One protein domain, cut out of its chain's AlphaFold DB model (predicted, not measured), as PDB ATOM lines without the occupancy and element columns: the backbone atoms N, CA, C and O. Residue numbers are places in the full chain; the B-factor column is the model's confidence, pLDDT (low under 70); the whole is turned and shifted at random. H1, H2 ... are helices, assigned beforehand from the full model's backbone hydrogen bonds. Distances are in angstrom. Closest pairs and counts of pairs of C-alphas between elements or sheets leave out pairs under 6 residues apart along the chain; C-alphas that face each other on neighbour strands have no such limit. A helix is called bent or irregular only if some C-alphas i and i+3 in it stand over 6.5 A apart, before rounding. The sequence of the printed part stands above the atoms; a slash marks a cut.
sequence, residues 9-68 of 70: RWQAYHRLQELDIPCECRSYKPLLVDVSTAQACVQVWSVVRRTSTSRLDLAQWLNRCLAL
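What this domain is: This is residues 9 to 68 of the 70 residues of an uncharacterized protein of Cyanothece sp. SIO2G6 (UniProt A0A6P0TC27). Three helices run one after another in an open zigzag, with H2 between a partner that packs on it, H1, and H3, which swings away and ends in a free arm, residues 60 to 68. At the end of the long axis away from H3, the long link of residues 19 to 37 folds back on itself as a loop, tied across by a short antiparallel pairing, before it enters H2. The printed part has 60 residues with three named helices, in the order H1, H2, H3 along the chain, and no named strand; the class is all helix, with 37 residues in the helices. The whole is only just loose, close to compact, with a radius of gyration of the C-alphas of 12.8 A. Its outline is elongated, spanning 38 by 25 by 17 A.

How they stand to each other: The longest helix is H2, residues 38 to 52. It touches H1, residues 9 to 18, with 8 pairs of C-alphas within 8 A. The closest C-alphas of these two helices are those of Ala 12 and Val 47, 5.9 A apart, and the centres are 10.6 A apart. H1 and H2 run opposite ways at a steep tilt of 36 degrees, only just past shallow. The two form a helical hairpin, two helices that follow each other in the chain and run opposite ways. H3, residues 55 to 66, is close to H2 but not clearly touching it, with 2 pairs of C-alphas within 8 A. The closest C-alphas of H2 and H3 are those of Arg 50 and Leu 58, 6.7 A apart, and the centres are 14.6 A apart. These two also run opposite ways, at a steep tilt of 37 degrees, only just past shallow. H1 and H3 are apart. In the link from H1 to H2, residues 23 to 24 pair with residues 32 to 33, antiparallel, in stretches too short to be named strands. In H1, H2 and H3 every O i to N i+4 pair inside the helix is within hydrogen-bond range.

Where its parts are: H2 spans Ala 38 to Ser 52, 15 residues, and measures 21.1 A from first to last C-alpha. It begins with C-alpha 38 at (47.310, 123.548, 146.596) and ends with C-alpha 52 at (26.347, 121.283, 145.252). H1 spans Arg 9 to Glu 18, 10 residues and 14.4 A, and begins with C-alpha 9 at (27.232, 117.361, 153.171). H3 spans Arg 55 to Leu 66, 12 residues and 16.6 A, and ends with C-alpha 66 at (38.737, 121.108, 127.959). No helix is bent or irregular.

The domain as a whole: The two C-alphas farthest apart are those of Ser 27, in the link between H1 and H2, and Leu 68, the last printed residue, at 40.6 A. The first and last printed C-alphas, of Arg 9 and Leu 68, are 31.1 A apart. The link from H1 to H2 is long, with 19 residues, and its C-alphas lie 10 to 19 A from the mean of all C-alphas. The link from H2 to H3 is tight, with 2 residues. Residues 60 to 68, of which 60 to 66 belong to H3, stand free. Without them the body has 51 residues, spans 29 by 28 by 16 A and has a radius of gyration of 11.0 A. The printed part runs from residue 9 to residue 68 and has no cut. The mean pLDDT of the printed part is 82.8, and one residue, Arg 55, is under 70.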
ATOM      1  N   ARG A   9      26.163 117.347 152.169       74.19
ATOM      2  CA  ARG A   9      27.232 117.361 153.171       74.19
ATOM      3  C   ARG A   9      27.841 115.986 153.422       74.19
ATOM      4  O   ARG A   9      29.047 115.870 153.618       74.19
ATOM      5  N   TRP A  10      27.003 114.953 153.412       78.81
ATOM      6  CA  TRP A  10      27.435 113.576 153.647       78.81
ATOM      7  C   TRP A  10      28.205 113.010 152.451       78.81
ATOM      8  O   TRP A  10      29.217 112.334 152.619       78.81
ATOM      9  N   GLN A  11      27.768 113.347 151.236       82.31
ATOM     10  CA  GLN A  11      28.439 112.921 150.014       82.31
ATOM     11  C   GLN A  11      29.795 113.620 149.853       82.31
ATOM     12  O   GLN A  11      30.775 112.967 149.496       82.31
ATOM     13  N   ALA A  12      29.876 114.911 150.190       85.06
ATOM     14  CA  ALA A  12      31.139 115.643 150.218       85.06
ATOM     15  C   ALA A  12      32.111 115.068 151.261       85.06
ATOM     16  O   ALA A  12      33.268 114.817 150.937       85.06
ATOM     17  N   TYR A  13      31.637 114.796 152.482       88.12
ATOM     18  CA  TYR A  13      32.447 114.197 153.547       88.12
ATOM     19  C   TYR A  13      33.045 112.846 153.134       88.12
ATOM     20  O   TYR A  13      34.261 112.680 153.182       88.12
ATOM     21  N   HIS A  14      32.221 111.913 152.645       86.50
ATOM     22  CA  HIS A  14      32.713 110.603 152.209       86.50
ATOM     23  C   HIS A  14      33.738 110.704 151.078       86.50
ATOM     24  O   HIS A  14      34.757 110.021 151.116       86.50
ATOM     25  N   ARG A  15      33.516 111.583 150.092       89.12
ATOM     26  CA  ARG A  15      34.475 111.773 148.995       89.12
ATOM     27  C   ARG A  15      35.798 112.372 149.449       89.12
ATOM     28  O   ARG A  15      36.827 112.014 148.892       89.12
ATOM     29  N   LEU A  16      35.788 113.259 150.438       89.38
ATOM     30  CA  LEU A  16      37.025 113.806 150.995       89.38
ATOM     31  C   LEU A  16      37.803 112.757 151.790       89.38
ATOM     32  O   LEU A  16      39.020 112.694 151.654       89.38
ATOM     33  N   GLN A  17      37.114 111.881 152.528       89.38
ATOM     34  CA  GLN A  17      37.760 110.746 153.194       89.38
ATOM     35  C   GLN A  17      38.386 109.756 152.200       89.38
ATOM     36  O   GLN A  17      39.502 109.304 152.424       89.38
ATOM     37  N   GLU A  18      37.716 109.449 151.082       90.38
ATOM     38  CA  GLU A  18      38.275 108.600 150.010       90.38
ATOM     39  C   GLU A  18      39.539 109.191 149.363       90.38
ATOM     40  O   GLU A  18      40.347 108.453 148.801       90.38
ATOM     41  N   LEU A  19      39.696 110.516 149.413       88.56
ATOM     42  CA  LEU A  19      40.857 111.237 148.889       88.56
ATOM     43  C   LEU A  19      41.976 111.415 149.928       88.56
ATOM     44  O   LEU A  19      42.950 112.102 149.626       88.56
ATOM     45  N   ASP A  20      41.838 110.825 151.121       88.50
ATOM     46  CA  ASP A  20      42.765 110.992 152.251       88.50
ATOM     47  C   ASP A  20      42.920 112.469 152.675       88.50
ATOM     48  O   ASP A  20      43.988 112.946 153.056       88.50
ATOM     49  N   ILE A  21      41.831 113.241 152.560       88.31
ATOM     50  CA  ILE A  21      41.801 114.647 152.963       88.31
ATOM     51  C   ILE A  21      41.205 114.740 154.375       88.31
ATOM     52  O   ILE A  21      40.023 114.411 154.561       88.31
ATOM     53  N   PRO A  22      41.968 115.227 155.375       86.94
ATOM     54  CA  PRO A  22      41.479 115.368 156.741       86.94
ATOM     55  C   PRO A  22      40.271 116.305 156.800       86.94
ATOM     56  O   PRO A  22      40.345 117.479 156.426       86.94
ATOM     57  N   CYS A  23      39.140 115.793 157.280       87.56
ATOM     58  CA  CYS A  23      37.914 116.568 157.400       87.56
ATOM     59  C   CYS A  23      37.071 116.152 158.612       87.56
ATOM     60  O   CYS A  23      37.013 114.984 158.990       87.56
ATOM     61  N   GLU A  24      36.388 117.125 159.214       85.12
ATOM     62  CA  GLU A  24      35.477 116.931 160.338       85.12
ATOM     63  C   GLU A  24      34.056 117.352 159.966       85.12
ATOM     64  O   GLU A  24      33.788 118.495 159.582       85.12
ATOM     65  N   CYS A  25      33.113 116.431 160.161       81.12
ATOM     66  CA  CYS A  25      31.688 116.663 159.979       81.12
ATOM     67  C   CYS A  25      30.979 116.570 161.338       81.12
ATOM     68  O   CYS A  25      30.925 115.504 161.943       81.12
ATOM     69  N   ARG A  26      30.427 117.686 161.840       79.88
ATOM     70  CA  ARG A  26      29.627 117.713 163.085       79.88
ATOM     71  C   ARG A  26      28.197 118.147 162.802       79.88
ATOM     72  O   ARG A  26      27.991 119.008 161.946       79.88
ATOM     73  N   SER A  27      27.220 117.581 163.508       77.25
ATOM     74  CA  SER A  27      25.803 117.949 163.372       77.25
ATOM     75  C   SER A  27      25.605 119.457 163.549       77.25
ATOM     76  O   SER A  27      26.194 120.053 164.450       77.25
ATOM     77  N   TYR A  28      24.802 120.070 162.674       73.94
ATOM     78  CA  TYR A  28      24.492 121.512 162.667       73.94
ATOM     79  C   TYR A  28      25.689 122.465 162.482       73.94
ATOM     80  O   TYR A  28      25.554 123.671 162.674       73.94
ATOM     81  N   LYS A  29      26.861 121.958 162.092       78.62
ATOM     82  CA  LYS A  29      28.044 122.766 161.755       78.62
ATOM     83  C   LYS A  29      28.436 122.553 160.299       78.62
ATOM     84  O   LYS A  29      28.121 121.491 159.774       78.62
ATOM     85  N   PRO A  30      29.129 123.494 159.636       77.81
ATOM     86  CA  PRO A  30      29.692 123.260 158.307       77.81
ATOM     87  C   PRO A  30      30.740 122.137 158.327       77.81
ATOM     88  O   PRO A  30      31.232 121.750 159.389       77.81
ATOM     89  N   LEU A  31      31.057 121.595 157.150       82.81
ATOM     90  CA  LEU A  31      32.167 120.659 156.997       82.81
ATOM     91  C   LEU A  31      33.486 121.425 157.148       82.81
ATOM     92  O   LEU A  31      33.705 122.415 156.451       82.81
ATOM     93  N   LEU A  32      34.341 120.986 158.067       84.06
ATOM     94  CA  LEU A  32      35.677 121.546 158.244       84.06
ATOM     95  C   LEU A  32      36.670 120.657 157.509       84.06
ATOM     96  O   LEU A  32      36.613 119.439 157.645       84.06
ATOM     97  N   VAL A  33      37.558 121.258 156.722       84.38
ATOM     98  CA  VAL A  33      38.565 120.534 155.944       84.38
ATOM     99  C   VAL A  33      39.907 121.207 156.157       84.38
ATOM    100  O   VAL A  33      39.992 122.433 156.039       84.38
ATOM    101  N   ASP A  34      40.924 120.414 156.474       84.81
ATOM    102  CA  ASP A  34      42.297 120.897 156.542       84.81
ATOM    103  C   ASP A  34      42.925 120.838 155.147       84.81
ATOM    104  O   ASP A  34      42.892 119.812 154.465       84.81
ATOM    105  N   VAL A  35      43.455 121.969 154.697       86.25
ATOM    106  CA  VAL A  35      44.005 122.129 153.352       86.25
ATOM    107  C   VAL A  35      45.429 122.640 153.482       86.25
ATOM    108  O   VAL A  35      45.679 123.842 153.536       86.25
ATOM    109  N   SER A  36      46.367 121.700 153.512       86.88
ATOM    110  CA  SER A  36      47.802 121.963 153.644       86.88
ATOM    111  C   SER A  36      48.519 122.139 152.302       86.88
ATOM    112  O   SER A  36      49.669 122.572 152.269       86.88
ATOM    113  N   THR A  37      47.860 121.825 151.179       86.88
ATOM    114  CA  THR A  37      48.461 121.876 149.839       86.88
ATOM    115  C   THR A  37      47.514 122.474 148.798       86.88
ATOM    116  O   THR A  37      46.288 122.399 148.913       86.88
ATOM    117  N   ALA A  38      48.085 123.037 147.728       87.69
ATOM    118  CA  ALA A  38      47.310 123.548 146.596       87.69
ATOM    119  C   ALA A  38      46.471 122.444 145.926       87.69
ATOM    120  O   ALA A  38      45.329 122.683 145.539       87.69
ATOM    121  N   GLN A  39      47.004 121.219 145.856       87.75
ATOM    122  CA  GLN A  39      46.277 120.056 145.351       87.75
ATOM    123  C   GLN A  39      45.047 119.749 146.211       87.75
ATOM    124  O   GLN A  39      43.951 119.623 145.665       87.75
ATOM    125  N   ALA A  40      45.204 119.694 147.539       86.44
ATOM    126  CA  ALA A  40      44.087 119.478 148.455       86.44
ATOM    127  C   ALA A  40      43.021 120.575 148.290       86.44
ATOM    128  O   ALA A  40      41.828 120.284 148.279       86.44
ATOM    129  N   CYS A  41      43.431 121.824 148.047       88.19
ATOM    130  CA  CYS A  41      42.507 122.934 147.800       88.19
ATOM    131  C   CYS A  41      41.647 122.702 146.547       88.19
ATOM    132  O   CYS A  41      40.420 122.821 146.592       88.19
ATOM    133  N   VAL A  42      42.282 122.310 145.438       88.38
ATOM    134  CA  VAL A  42      41.588 122.011 144.176       88.38
ATOM    135  C   VAL A  42      40.664 120.802 144.325       88.38
ATOM    136  O   VAL A  42      39.532 120.830 143.838       88.38
ATOM    137  N   GLN A  43      41.109 119.758 145.025       87.88
ATOM    138  CA  GLN A  43      40.307 118.563 145.285       87.88
ATOM    139  C   GLN A  43      39.062 118.887 146.117       87.88
ATOM    140  O   GLN A  43      37.959 118.494 145.737       87.88
ATOM    141  N   VAL A  44      39.210 119.671 147.189       88.50
ATOM    142  CA  VAL A  44      38.084 120.126 148.016       88.50
ATOM    143  C   VAL A  44      37.089 120.925 147.191       88.50
ATOM    144  O   VAL A  44      35.893 120.636 147.223       88.50
ATOM    145  N   TRP A  45      37.568 121.887 146.404       86.94
ATOM    146  CA  TRP A  45      36.698 122.677 145.539       86.94
ATOM    147  C   TRP A  45      35.946 121.808 144.522       86.94
ATOM    148  O   TRP A  45      34.745 121.991 144.323       86.94
ATOM    149  N   SER A  46      36.624 120.826 143.921       86.12
ATOM    150  CA  SER A  46      36.011 119.884 142.983       86.12
ATOM    151  C   SER A  46      34.902 119.061 143.644       86.12
ATOM    152  O   SER A  46      33.805 118.955 143.088       86.12
ATOM    153  N   VAL A  47      35.152 118.534 144.848       87.44
ATOM    154  CA  VAL A  47      34.166 117.752 145.609       87.44
ATOM    155  C   VAL A  47      32.952 118.607 145.954       87.44
ATOM    156  O   VAL A  47      31.841 118.234 145.592       87.44
ATOM    157  N   VAL A  48      33.160 119.774 146.572       83.62
ATOM    158  CA  VAL A  48      32.073 120.685 146.966       83.62
ATOM    159  C   VAL A  48      31.224 121.074 145.765       83.62
ATOM    160  O   VAL A  48      29.997 121.043 145.813       83.62
ATOM    161  N   ARG A  49      31.869 121.402 144.647       81.38
ATOM    162  CA  ARG A  49      31.158 121.810 143.443       81.38
ATOM    163  C   ARG A  49      30.370 120.666 142.823       81.38
ATOM    164  O   ARG A  49      29.244 120.879 142.392       81.38
ATOM    165  N   ARG A  50      30.935 119.456 142.789       79.75
ATOM    166  CA  ARG A  50      30.259 118.267 142.257       79.75
ATOM    167  C   ARG A  50      29.020 117.904 143.061       79.75
ATOM    168  O   ARG A  50      28.058 117.424 142.471       79.75
ATOM    169  N   THR A  51      29.065 118.096 144.372       78.06
ATOM    170  CA  THR A  51      27.946 117.765 145.246       78.06
ATOM    171  C   THR A  51      26.904 118.883 145.248       78.06
ATOM    172  O   THR A  51      25.725 118.604 145.189       78.06
ATOM    173  N   SER A  52      27.298 120.158 145.189       75.44
ATOM    174  CA  SER A  52      26.347 121.283 145.252       75.44
ATOM    175  C   SER A  52      25.782 121.751 143.900       75.44
ATOM    176  O   SER A  52      25.042 122.730 143.863       75.44
ATOM    177  N   THR A  53      26.149 121.130 142.777       71.38
ATOM    178  CA  THR A  53      25.759 121.571 141.422       71.38
ATOM    179  C   THR A  53      25.098 120.437 140.645       71.38
ATOM    180  O   THR A  53      25.483 119.275 140.771       71.38
ATOM    181  N   SER A  54      24.124 120.768 139.789       72.94
ATOM    182  CA  SER A  54      23.511 119.788 138.892       72.94
ATOM    183  C   SER A  54      24.585 119.107 138.026       72.94
ATOM    184  O   SER A  54      25.544 119.735 137.565       72.94
ATOM    185  N   ARG A  55      24.429 117.803 137.759       68.94
ATOM    186  CA  ARG A  55      25.362 117.065 136.885       68.94
ATOM    187  C   ARG A  55      25.523 117.719 135.508       68.94
ATOM    188  O   ARG A  55      26.605 117.637 134.932       68.94
ATOM    189  N   LEU A  56      24.466 118.352 134.995       73.06
ATOM    190  CA  LEU A  56      24.463 119.013 133.692       73.06
ATOM    191  C   LEU A  56      25.390 120.236 133.684       73.06
ATOM    192  O   LEU A  56      26.225 120.369 132.791       73.06
ATOM    193  N   ASP A  57      25.296 121.086 134.705       75.25
ATOM    194  CA  ASP A  57      26.142 122.276 134.847       75.25
ATOM    195  C   ASP A  57      27.618 121.913 135.038       75.25
ATOM    196  O   ASP A  57      28.509 122.548 134.462       75.25
ATOM    197  N   LEU A  58      27.889 120.850 135.802       77.00
ATOM    198  CA  LEU A  58      29.246 120.343 135.985       77.00
ATOM    199  C   LEU A  58      29.837 119.835 134.660       77.00
ATOM    200  O   LEU A  58      30.980 120.159 134.335       77.00
ATOM    201  N   ALA A  59      29.056 119.087 133.875       79.81
ATOM    202  CA  ALA A  59      29.479 118.593 132.566       79.81
ATOM    203  C   ALA A  59      29.750 119.740 131.577       79.81
ATOM    204  O   ALA A  59      30.775 119.742 130.895       79.81
ATOM    205  N   GLN A  60      28.884 120.758 131.540       82.75
ATOM    206  CA  GLN A  60      29.100 121.942 130.702       82.75
ATOM    207  C   GLN A  60      30.351 122.725 131.108       82.75
ATOM    208  O   GLN A  60      31.062 123.260 130.258       82.75
ATOM    209  N   TRP A  61      30.639 122.822 132.407       81.19
ATOM    210  CA  TRP A  61      31.863 123.464 132.871       81.19
ATOM    211  C   TRP A  61      33.119 122.678 132.480       81.19
ATOM    212  O   TRP A  61      34.052 123.283 131.956       81.19
ATOM    213  N   LEU A  62      33.123 121.353 132.654       81.50
ATOM    214  CA  LEU A  62      34.243 120.507 132.230       81.50
ATOM    215  C   LEU A  62      34.508 120.632 130.726       81.50
ATOM    216  O   LEU A  62      35.658 120.811 130.331       81.50
ATOM    217  N   ASN A  63      33.456 120.636 129.900       84.50
ATOM    218  CA  ASN A  63      33.588 120.870 128.460       84.50
ATOM    219  C   ASN A  63      34.249 122.217 128.146       84.50
ATOM    220  O   ASN A  63      35.091 122.290 127.258       84.50
ATOM    221  N   ARG A  64      33.910 123.282 128.884       83.56
ATOM    222  CA  ARG A  64      34.553 124.593 128.707       83.56
ATOM    223  C   ARG A  64      36.026 124.570 129.097       83.56
ATOM    224  O   ARG A  64      36.825 125.156 128.384       83.56
ATOM    225  N   CYS A  65      36.394 123.889 130.181       79.50
ATOM    226  CA  CYS A  65      37.797 123.757 130.577       79.50
ATOM    227  C   CYS A  65      38.627 122.987 129.548       79.50
ATOM    228  O   CYS A  65      39.741 123.395 129.251       79.50
ATOM    229  N   LEU A  66      38.073 121.909 128.990       81.94
ATOM    230  CA  LEU A  66      38.737 121.108 127.959       81.94
ATOM    231  C   LEU A  66      38.850 121.838 126.612       81.94
ATOM    232  O   LEU A  66      39.710 121.497 125.809       81.94
ATOM    233  N   ALA A  67      37.990 122.827 126.362       83.62
ATOM    234  CA  ALA A  67      38.003 123.633 125.145       83.62
ATOM    235  C   ALA A  67      38.949 124.849 125.212       83.62
ATOM    236  O   ALA A  67      39.084 125.561 124.217       83.62
ATOM    237  N   LEU A  68      39.581 125.122 126.360       72.06
ATOM    238  CA  LEU A  68      40.572 126.192 126.472       72.06
ATOM    239  C   LEU A  68      41.902 125.732 125.848       72.06
ATOM    240  O   LEU A  68      42.351 124.628 126.157       72.06
TER     241      LEU A  68